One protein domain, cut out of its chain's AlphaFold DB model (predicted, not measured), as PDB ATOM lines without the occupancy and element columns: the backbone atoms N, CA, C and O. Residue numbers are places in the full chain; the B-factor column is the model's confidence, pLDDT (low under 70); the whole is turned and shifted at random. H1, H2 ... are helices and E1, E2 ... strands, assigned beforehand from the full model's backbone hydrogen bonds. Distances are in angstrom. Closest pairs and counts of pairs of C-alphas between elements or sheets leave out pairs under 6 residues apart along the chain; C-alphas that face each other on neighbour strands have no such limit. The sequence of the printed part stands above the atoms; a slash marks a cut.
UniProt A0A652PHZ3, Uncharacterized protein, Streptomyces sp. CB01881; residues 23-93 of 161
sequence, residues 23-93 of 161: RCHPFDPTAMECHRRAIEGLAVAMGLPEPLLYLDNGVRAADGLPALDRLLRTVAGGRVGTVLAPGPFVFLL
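This is residues 23 to 93 of the 161 residues of an uncharacterized protein of Streptomyces sp. CB01881 (UniProt A0A652PHZ3). Two helices, H1 and H2, lie on either side of the strand E1, with H2 packed along E1 and H1 meeting it at few places; a second strand, E2, crosses from H2 over to H1. The short helix H3 follows at the far end of E2, and the first printed residues, 23 to 24, pair with E1. The printed part has 71 residues, with three named helices and two named strands in the order H1, E1, H2, E2, H3; E1 and E2 pair with no named strand, and the class is mixed, helices and strands. The whole is compact, with a radius of gyration of the C-alphas of 12.4 A and spans of 34 by 29 by 16 A.

Residues 23 to 24 pair, parallel, with residues 56 to 57 of E1, residues 52 to 57. H1, residues 29 to 45, has its closest C-alphas to E1 at Pro 29 and Asn 57, 7.6 A apart. H2, residues 66 to 76, has 9 pairs of C-alphas within 8 A of E1; the closest, Tyr 54 and Ala 67, are 5.2 A apart. H1 and H2 are apart. E2, residues 80 to 85, is near E1. Its closest C-alphas to H2 are Val 80 and Thr 74, 6.1 A apart; to H1, Leu 84 and Ile 39, 6.9 A. H3, residues 88 to 91, meets E2 only through their link and is only just apart from H2, at 8.4 A. In H1 and H2 every O i to N i+4 pair is within hydrogen-bond range; H3 is too short for such a pair.

H1 begins at C-alpha 29 (122.654, 148.530, 174.296) and measures 24.2 A from first to last C-alpha. E1 measures 15.9 A, H2 15.3 A and E2 13.6 A. H3 ends at C-alpha 91 (121.889, 161.576, 188.414).

The C-alphas farthest apart, of Gly 47 and Ala 62, are 35.6 A apart. The printed part has no cut, and no link is long. The mean pLDDT of the printed part is 92.5; residue 93 alone is under 70.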
ATOM      1  N   ARG A  23     122.089 154.551 182.970       94.06
ATOM      2  CA  ARG A  23     121.426 155.473 182.059       94.06
ATOM      3  C   ARG A  23     122.308 155.733 180.851       94.06
ATOM      4  O   ARG A  23     123.487 156.044 181.012       94.06
ATOM      5  N   CYS A  24     121.719 155.681 179.662       92.19
ATOM      6  CA  CYS A  24     122.370 156.089 178.422       92.19
ATOM      7  C   CYS A  24     121.378 156.841 177.533       92.19
ATOM      8  O   CYS A  24     120.200 156.495 177.477       92.19
ATOM      9  N   HIS A  25     121.839 157.899 176.869       88.62
ATOM     10  CA  HIS A  25     121.079 158.583 175.828       88.62
ATOM     11  C   HIS A  25     122.058 159.138 174.777       88.62
ATOM     12  O   HIS A  25     122.913 159.951 175.146       88.62
ATOM     13  N   PRO A  26     121.915 158.804 173.479       93.12
ATOM     14  CA  PRO A  26     120.835 158.013 172.867       93.12
ATOM     15  C   PRO A  26     120.857 156.531 173.281       93.12
ATOM     16  O   PRO A  26     121.704 156.124 174.069       93.12
ATOM     17  N   PHE A  27     119.885 155.749 172.801       93.62
ATOM     18  CA  PHE A  27     119.820 154.312 173.071       93.62
ATOM     19  C   PHE A  27     121.103 153.623 172.588       93.62
ATOM     20  O   PHE A  27     121.426 153.687 171.404       93.62
ATOM     21  N   ASP A  28     121.812 152.967 173.503       94.44
ATOM     22  CA  ASP A  28     123.031 152.212 173.207       94.44
ATOM     23  C   ASP A  28     123.059 150.943 174.078       94.44
ATOM     24  O   ASP A  28     123.326 151.022 175.282       94.44
ATOM     25  N   PRO A  29     122.709 149.768 173.527       92.06
ATOM     26  CA  PRO A  29     122.654 148.530 174.296       92.06
ATOM     27  C   PRO A  29     124.053 147.980 174.603       92.06
ATOM     28  O   PRO A  29     124.248 147.369 175.651       92.06
ATOM     29  N   THR A  30     125.033 148.224 173.732       93.44
ATOM     30  CA  THR A  30     126.392 147.697 173.878       93.44
ATOM     31  C   THR A  30     127.125 148.408 175.008       93.44
ATOM     32  O   THR A  30     127.646 147.748 175.906       93.44
ATOM     33  N   ALA A  31     127.104 149.745 175.027       88.25
ATOM     34  CA  ALA A  31     127.710 150.505 176.118       88.25
ATOM     35  C   ALA A  31     127.047 150.186 177.468       88.25
ATOM     36  O   ALA A  31     127.729 150.063 178.488       88.25
ATOM     37  N   MET A  32     125.722 150.001 177.481       92.69
ATOM     38  CA  MET A  32     124.996 149.625 178.697       92.69
ATOM     39  C   MET A  32     125.382 148.243 179.211       92.69
ATOM     40  O   MET A  32     125.599 148.100 180.411       92.69
ATOM     41  N   GLU A  33     125.531 147.254 178.332       93.75
ATOM     42  CA  GLU A  33     125.974 145.914 178.722       93.75
ATOM     43  C   GLU A  33     127.401 145.929 179.295       93.75
ATOM     44  O   GLU A  33     127.662 145.300 180.321       93.75
ATOM     45  N   CYS A  34     128.316 146.708 178.702       94.19
ATOM     46  CA  CYS A  34     129.666 146.891 179.241       94.19
ATOM     47  C   CYS A  34     129.644 147.513 180.648       94.19
ATOM     48  O   CYS A  34     130.291 146.995 181.561       94.19
ATOM     49  N   HIS A  35     128.876 148.588 180.851       94.00
ATOM     50  CA  HIS A  35     128.740 149.217 182.167       94.00
ATOM     51  C   HIS A  35     128.076 148.298 183.194       94.00
ATOM     52  O   HIS A  35     128.516 148.260 184.344       94.00
ATOM     53  N   ARG A  36     127.056 147.534 182.784       96.06
ATOM     54  CA  ARG A  36     126.387 146.542 183.629       96.06
ATOM     55  C   ARG A  36     127.390 145.523 184.160       96.06
ATOM     56  O   ARG A  36     127.537 145.411 185.372       96.06
ATOM     57  N   ARG A  37     128.137 144.859 183.270       96.69
ATOM     58  CA  ARG A  37     129.133 143.845 183.657       96.69
ATOM     59  C   ARG A  37     130.220 144.406 184.568       96.69
ATOM     60  O   ARG A  37     130.584 143.762 185.547       96.69
ATOM     61  N   ALA A  38     130.723 145.604 184.269       95.50
ATOM     62  CA  ALA A  38     131.749 146.242 185.089       95.50
ATOM     63  C   ALA A  38     131.255 146.509 186.522       95.50
ATOM     64  O   ALA A  38     131.971 146.249 187.489       95.50
ATOM     65  N   ILE A  39     130.018 146.990 186.670       96.06
ATOM     66  CA  ILE A  39     129.438 147.283 187.985       96.06
ATOM     67  C   ILE A  39     129.044 146.006 188.731       96.06
ATOM     68  O   ILE A  39     129.227 145.940 189.942       96.06
ATOM     69  N   GLU A  40     128.548 144.985 188.036       96.06
ATOM     70  CA  GLU A  40     128.297 143.668 188.634       96.06
ATOM     71  C   GLU A  40     129.590 143.051 189.172       96.06
ATOM     72  O   GLU A  40     129.622 142.596 190.313       96.06
ATOM     73  N   GLY A  41     130.684 143.123 188.406       95.62
ATOM     74  CA  GLY A  41     132.006 142.706 188.872       95.62
ATOM     75  C   GLY A  41     132.453 143.466 190.124       95.62
ATOM     76  O   GLY A  41     132.945 142.855 191.072       95.62
ATOM     77  N   LEU A  42     132.220 144.783 190.176       94.19
ATOM     78  CA  LEU A  42     132.491 145.582 191.374       94.19
ATOM     79  C   LEU A  42     131.610 145.159 192.564       94.19
ATOM     80  O   LEU A  42     132.106 145.068 193.684       94.19
ATOM     81  N   ALA A  43     130.321 144.887 192.344       95.12
ATOM     82  CA  ALA A  43     129.407 144.432 193.393       95.12
ATOM     83  C   ALA A  43     129.898 143.123 194.027       95.12
ATOM     84  O   ALA A  43     129.979 143.028 195.253       95.12
ATOM     85  N   VAL A  44     130.301 142.164 193.186       95.69
ATOM     86  CA  VAL A  44     130.895 140.890 193.613       95.69
ATOM     87  C   VAL A  44     132.185 141.128 194.395       95.69
ATOM     88  O   VAL A  44     132.338 140.594 195.491       95.69
ATOM     89  N   ALA A  45     133.086 141.973 193.886       95.00
ATOM     90  CA  ALA A  45     134.354 142.278 194.551       95.00
ATOM     91  C   ALA A  45     134.173 142.920 195.939       95.00
ATOM     92  O   ALA A  45     135.017 142.748 196.814       95.00
ATOM     93  N   MET A  46     133.070 143.638 196.160       94.81
ATOM     94  CA  MET A  46     132.730 144.246 197.451       94.81
ATOM     95  C   MET A  46     131.915 143.325 198.372       94.81
ATOM     96  O   MET A  46     131.547 143.747 199.468       94.81
ATOM     97  N   GLY A  47     131.606 142.095 197.946       95.12
ATOM     98  CA  GLY A  47     130.773 141.167 198.711       95.12
ATOM     99  C   GLY A  47     129.335 141.659 198.898       95.12
ATOM    100  O   GLY A  47     128.690 141.318 199.889       95.12
ATOM    101  N   LEU A  48     128.838 142.499 197.984       93.62
ATOM    102  CA  LEU A  48     127.453 142.954 198.025       93.62
ATOM    103  C   LEU A  48     126.500 141.824 197.602       93.62
ATOM    104  O   LEU A  48     126.868 140.996 196.766       93.62
ATOM    105  N   PRO A  49     125.261 141.799 198.131       93.00
ATOM    106  CA  PRO A  49     124.228 140.909 197.613       93.00
ATOM    107  C   PRO A  49     123.937 141.220 196.139       93.00
ATOM    108  O   PRO A  49     124.211 142.328 195.670       93.00
ATOM    109  N   GLU A  50     123.340 140.256 195.430       94.31
ATOM    110  CA  GLU A  50     122.953 140.418 194.026       94.31
ATOM    111  C   GLU A  50     122.133 141.708 193.837       94.31
ATOM    112  O   GLU A  50     121.068 141.861 194.451       94.31
ATOM    113  N   PRO A  51     122.633 142.675 193.049       95.62
ATOM    114  CA  PRO A  51     122.023 143.987 193.004       95.62
ATOM    115  C   PRO A  51     120.836 144.041 192.037       95.62
ATOM    116  O   PRO A  51     120.878 143.518 190.926       95.62
ATOM    117  N   LEU A  52     119.792 144.779 192.415       96.94
ATOM    118  CA  LEU A  52     118.650 145.053 191.540       96.94
ATOM    119  C   LEU A  52     119.028 146.049 190.436       96.94
ATOM    120  O   LEU A  52     119.484 147.155 190.729       96.94
ATOM    121  N   LEU A  53     118.788 145.699 189.173       97.06
ATOM    122  CA  LEU A  53     119.106 146.558 188.031       97.06
ATOM    123  C   LEU A  53     117.965 147.533 187.693       97.06
ATOM    124  O   LEU A  53     116.836 147.132 187.412       97.06
ATOM    125  N   TYR A  54     118.294 148.822 187.633       97.38
ATOM    126  CA  TYR A  54     117.435 149.903 187.155       97.38
ATOM    127  C   TYR A  54     118.072 150.555 185.922       97.38
ATOM    128  O   TYR A  54     119.199 151.043 185.990       97.38
ATOM    129  N   LEU A  55     117.349 150.573 184.799       96.19
ATOM    130  CA  LEU A  55     117.872 151.004 183.501       96.19
ATOM    131  C   LEU A  55     116.967 152.046 182.834       96.19
ATOM    132  O   LEU A  55     115.803 151.762 182.560       96.19
ATOM    133  N   ASP A  56     117.538 153.201 182.496       95.69
ATOM    134  CA  ASP A  56     116.941 154.205 181.607       95.69
ATOM    135  C   ASP A  56     117.794 154.331 180.325       95.69
ATOM    136  O   ASP A  56     118.644 155.216 180.205       95.69
ATOM    137  N   ASN A  57     117.607 153.419 179.363       94.56
ATOM    138  CA  ASN A  57     118.332 153.435 178.085       94.56
ATOM    139  C   ASN A  57     117.503 154.116 176.987       94.56
ATOM    140  O   ASN A  57     116.368 153.727 176.731       94.56
ATOM    141  N   GLY A  58     118.066 155.130 176.333       93.25
ATOM    142  CA  GLY A  58     117.382 155.927 175.313       93.25
ATOM    143  C   GLY A  58     116.403 156.964 175.865       93.25
ATOM    144  O   GLY A  58     115.772 157.668 175.083       93.25
ATOM    145  N   VAL A  59     116.295 157.115 177.188       90.44
ATOM    146  CA  VAL A  59     115.347 158.047 177.809       90.44
ATOM    147  C   VAL A  59     116.002 159.411 178.027       90.44
ATOM    148  O   VAL A  59     117.064 159.539 178.654       90.44
ATOM    149  N   ARG A  60     115.370 160.471 177.514       87.88
ATOM    150  CA  ARG A  60     115.818 161.844 177.767       87.88
ATOM    151  C   ARG A  60     115.412 162.234 179.180       87.88
ATOM    152  O   ARG A  60     114.272 162.045 179.570       87.88
ATOM    153  N   ALA A  61     116.304 162.902 179.910       86.88
ATOM    154  CA  ALA A  61     115.971 163.414 181.246       86.88
ATOM    155  C   ALA A  61     114.754 164.356 181.256       86.88
ATOM    156  O   ALA A  61     114.079 164.461 182.273       86.88
ATOM    157  N   ALA A  62     114.493 165.052 180.142       86.12
ATOM    158  CA  ALA A  62     113.345 165.943 180.008       86.12
ATOM    159  C   ALA A  62     111.998 165.199 179.995       86.12
ATOM    160  O   ALA A  62     110.996 165.786 180.387       86.12
ATOM    161  N   ASP A  63     111.995 163.925 179.596       86.75
ATOM    162  CA  ASP A  63     110.786 163.110 179.444       86.75
ATOM    163  C   ASP A  63     110.484 162.294 180.722       86.75
ATOM    164  O   ASP A  63     109.549 161.496 180.759       86.75
ATOM    165  N   GLY A  64     111.269 162.505 181.787       89.19
ATOM    166  CA  GLY A  64     111.242 161.711 183.018       89.19
ATOM    167  C   GLY A  64     112.205 160.522 182.969       89.19
ATOM    168  O   GLY A  64     112.656 160.110 181.906       89.19
ATOM    169  N   LEU A  65     112.564 159.984 184.137       93.19
ATOM    170  CA  LEU A  65     113.480 158.843 184.272       93.19
ATOM    171  C   LEU A  65     112.779 157.737 185.080       93.19
ATOM    172  O   LEU A  65     112.937 157.667 186.301       93.19
ATOM    173  N   PRO A  66     111.946 156.898 184.435       94.38
ATOM    174  CA  PRO A  66     111.059 155.976 185.140       94.38
ATOM    175  C   PRO A  66     111.809 154.914 185.953       94.38
ATOM    176  O   PRO A  66     111.314 154.475 186.997       94.38
ATOM    177  N   ALA A  67     112.992 154.464 185.518       95.81
ATOM    178  CA  ALA A  67     113.794 153.548 186.319       95.81
ATOM    179  C   ALA A  67     114.438 154.255 187.514       95.81
ATOM    180  O   ALA A  67     114.396 153.695 188.612       95.81
ATOM    181  N   LEU A  68     114.927 155.489 187.346       95.06
ATOM    182  CA  LEU A  68     115.385 156.308 188.472       95.06
ATOM    183  C   LEU A  68     114.275 156.532 189.506       95.06
ATOM    184  O   LEU A  68     114.499 156.339 190.696       95.06
ATOM    185  N   ASP A  69     113.058 156.862 189.077       95.00
ATOM    186  CA  ASP A  69     111.926 157.078 189.987       95.00
ATOM    187  C   ASP A  69     111.549 155.808 190.763       95.00
ATOM    188  O   ASP A  69     111.164 155.860 191.937       95.00
ATOM    189  N   ARG A  70     111.659 154.632 190.133       96.62
ATOM    190  CA  ARG A  70     111.488 153.347 190.830       96.62
ATOM    191  C   ARG A  70     112.604 153.109 191.842       96.62
ATOM    192  O   ARG A  70     112.293 152.750 192.973       96.62
ATOM    193  N   LEU A  71     113.861 153.352 191.474       95.25
ATOM    194  CA  LEU A  71     114.999 153.236 192.385       95.25
ATOM    195  C   LEU A  71     114.821 154.128 193.617       95.25
ATOM    196  O   LEU A  71     114.951 153.650 194.741       95.25
ATOM    197  N   LEU A  72     114.469 155.400 193.420       94.69
ATOM    198  CA  LEU A  72     114.267 156.357 194.509       94.69
ATOM    199  C   LEU A  72     113.171 155.905 195.479       94.69
ATOM    200  O   LEU A  72     113.343 156.024 196.691       94.69
ATOM    201  N   ARG A  73     112.073 155.331 194.972       94.38
ATOM    202  CA  ARG A  73     111.023 154.737 195.818       94.38
ATOM    203  C   ARG A  73     111.516 153.510 196.583       94.38
ATOM    204  O   ARG A  73     111.192 153.367 197.758       94.38
ATOM    205  N   THR A  74     112.311 152.645 195.955       91.62
ATOM    206  CA  THR A  74     112.900 151.470 196.616       91.62
ATOM    207  C   THR A  74     113.863 151.870 197.737       91.62
ATOM    208  O   THR A  74     113.820 151.280 198.816       91.62
ATOM    209  N   VAL A  75     114.691 152.893 197.499       93.56
ATOM    210  CA  VAL A  75     115.606 153.475 198.494       93.56
ATOM    211  C   VAL A  75     114.819 154.111 199.639       93.56
ATOM    212  O   VAL A  75     115.069 153.795 200.796       93.56
ATOM    213  N   ALA A  76     113.813 154.938 199.336       91.25
ATOM    214  CA  ALA A  76     112.960 155.555 200.355       91.25
ATOM    215  C   ALA A  76     112.211 154.516 201.211       91.25
ATOM    216  O   ALA A  76     111.953 154.757 202.386       91.25
ATOM    217  N   GLY A  77     111.896 153.350 200.640       91.00
ATOM    218  CA  GLY A  77     111.322 152.214 201.361       91.00
ATOM    219  C   GLY A  77     112.326 151.375 202.162       91.00
ATOM    220  O   GLY A  77     111.935 150.324 202.663       91.00
ATOM    221  N   GLY A  78     113.607 151.760 202.238       90.44
ATOM    222  CA  GLY A  78     114.651 151.054 202.999       90.44
ATOM    223  C   GLY A  78     115.075 149.695 202.424       90.44
ATOM    224  O   GLY A  78     115.859 148.972 203.038       90.44
ATOM    225  N   ARG A  79     114.573 149.324 201.240       92.19
ATOM    226  CA  ARG A  79     114.872 148.030 200.600       92.19
ATOM    227  C   ARG A  79     116.256 147.999 199.961       92.19
ATOM    228  O   ARG A  79     116.828 146.929 199.797       92.19
ATOM    229  N   VAL A  80     116.778 149.169 199.600       93.75
ATOM    230  CA  VAL A  80     118.114 149.342 199.027       93.75
ATOM    231  C   VAL A  80     118.920 150.251 199.942       93.75
ATOM    232  O   VAL A  80     118.566 151.411 200.147       93.75
ATOM    233  N   GLY A  81     120.009 149.711 200.484       93.56
ATOM    234  CA  GLY A  81     120.984 150.451 201.286       93.56
ATOM    235  C   GLY A  81     122.186 150.922 200.469       93.56
ATOM    236  O   GLY A  81     122.829 151.900 200.841       93.56
ATOM    237  N   THR A  82     122.474 150.271 199.338       95.12
ATOM    238  CA  THR A  82     123.631 150.601 198.494       95.12
ATOM    239  C   THR A  82     123.222 150.764 197.037       95.12
ATOM    240  O   THR A  82     122.602 149.872 196.464       95.12
ATOM    241  N   VAL A  83     123.599 151.884 196.419       96.12
ATOM    242  CA  VAL A  83     123.388 152.138 194.988       96.12
ATOM    243  C   VAL A  83     124.733 152.239 194.280       96.12
ATOM    244  O   VAL A  83     125.587 153.034 194.674       96.12
ATOM    245  N   LEU A  84     124.898 151.463 193.216       96.50
ATOM    246  CA  LEU A  84     126.055 151.473 192.334       96.50
ATOM    247  C   LEU A  84     125.711 152.195 191.031       96.50
ATOM    248  O   LEU A  84     124.658 151.956 190.435       96.50
ATOM    249  N   ALA A  85     126.610 153.060 190.571       95.50
ATOM    250  CA  ALA A  85     126.456 153.778 189.312       95.50
ATOM    251  C   ALA A  85     127.815 153.998 188.619       95.50
ATOM    252  O   ALA A  85     128.833 154.116 189.309       95.50
ATOM    253  N   PRO A  86     127.841 154.147 187.277       92.19
ATOM    254  CA  PRO A  86     129.071 154.435 186.534       92.19
ATOM    255  C   PRO A  86     129.759 155.741 186.962       92.19
ATOM    256  O   PRO A  86     130.967 155.897 186.826       92.19
ATOM    257  N   GLY A  87     128.980 156.708 187.449       90.00
ATOM    258  CA  GLY A  87     129.456 158.016 187.882       90.00
ATOM    259  C   GLY A  87     128.297 158.932 188.285       90.00
ATOM    260  O   GLY A  87     127.141 158.618 188.009       90.00
ATOM    261  N   PRO A  88     128.567 160.095 188.903       86.75
ATOM    262  CA  PRO A  88     127.520 160.990 189.405       86.75
ATOM    263  C   PRO A  88     126.681 161.606 188.275       86.75
ATOM    264  O   PRO A  88     125.536 162.001 188.492       86.75
ATOM    265  N   PHE A  89     127.225 161.646 187.055       82.12
ATOM    266  CA  PHE A  89     126.566 162.190 185.871       82.12
ATOM    267  C   PHE A  89     125.232 161.506 185.543       82.12
ATOM    268  O   PHE A  89     124.361 162.153 184.962       82.12
ATOM    269  N   VAL A  90     125.024 160.244 185.946       85.75
ATOM    270  CA  VAL A  90     123.748 159.550 185.700       85.75
ATOM    271  C   VAL A  90     122.582 160.199 186.455       85.75
ATOM    272  O   VAL A  90     121.448 160.147 185.980       85.75
ATOM    273  N   PHE A  91     122.867 160.878 187.573       82.75
ATOM    274  CA  PHE A  91     121.889 161.576 188.414       82.75
ATOM    275  C   PHE A  91     121.769 163.072 188.106       82.75
ATOM    276  O   PHE A  91     120.854 163.734 188.603       82.75
ATOM    277  N   LEU A  92     122.677 163.635 187.303       80.06
ATOM    278  CA  LEU A  92     122.630 165.049 186.943       80.06
ATOM    279  C   LEU A  92     121.483 165.293 185.948       80.06
ATOM    280  O   LEU A  92     121.591 165.093 184.736       80.06
ATOM    281  N   LEU A  93     120.353 165.735 186.496       67.31
ATOM    282  CA  LEU A  93     119.169 166.197 185.779       67.31
ATOM    283  C   LEU A  93     119.356 167.668 185.385       67.31
ATOM    284  O   LEU A  93     118.813 168.575 186.008       67.31
TER     285      LEU A  93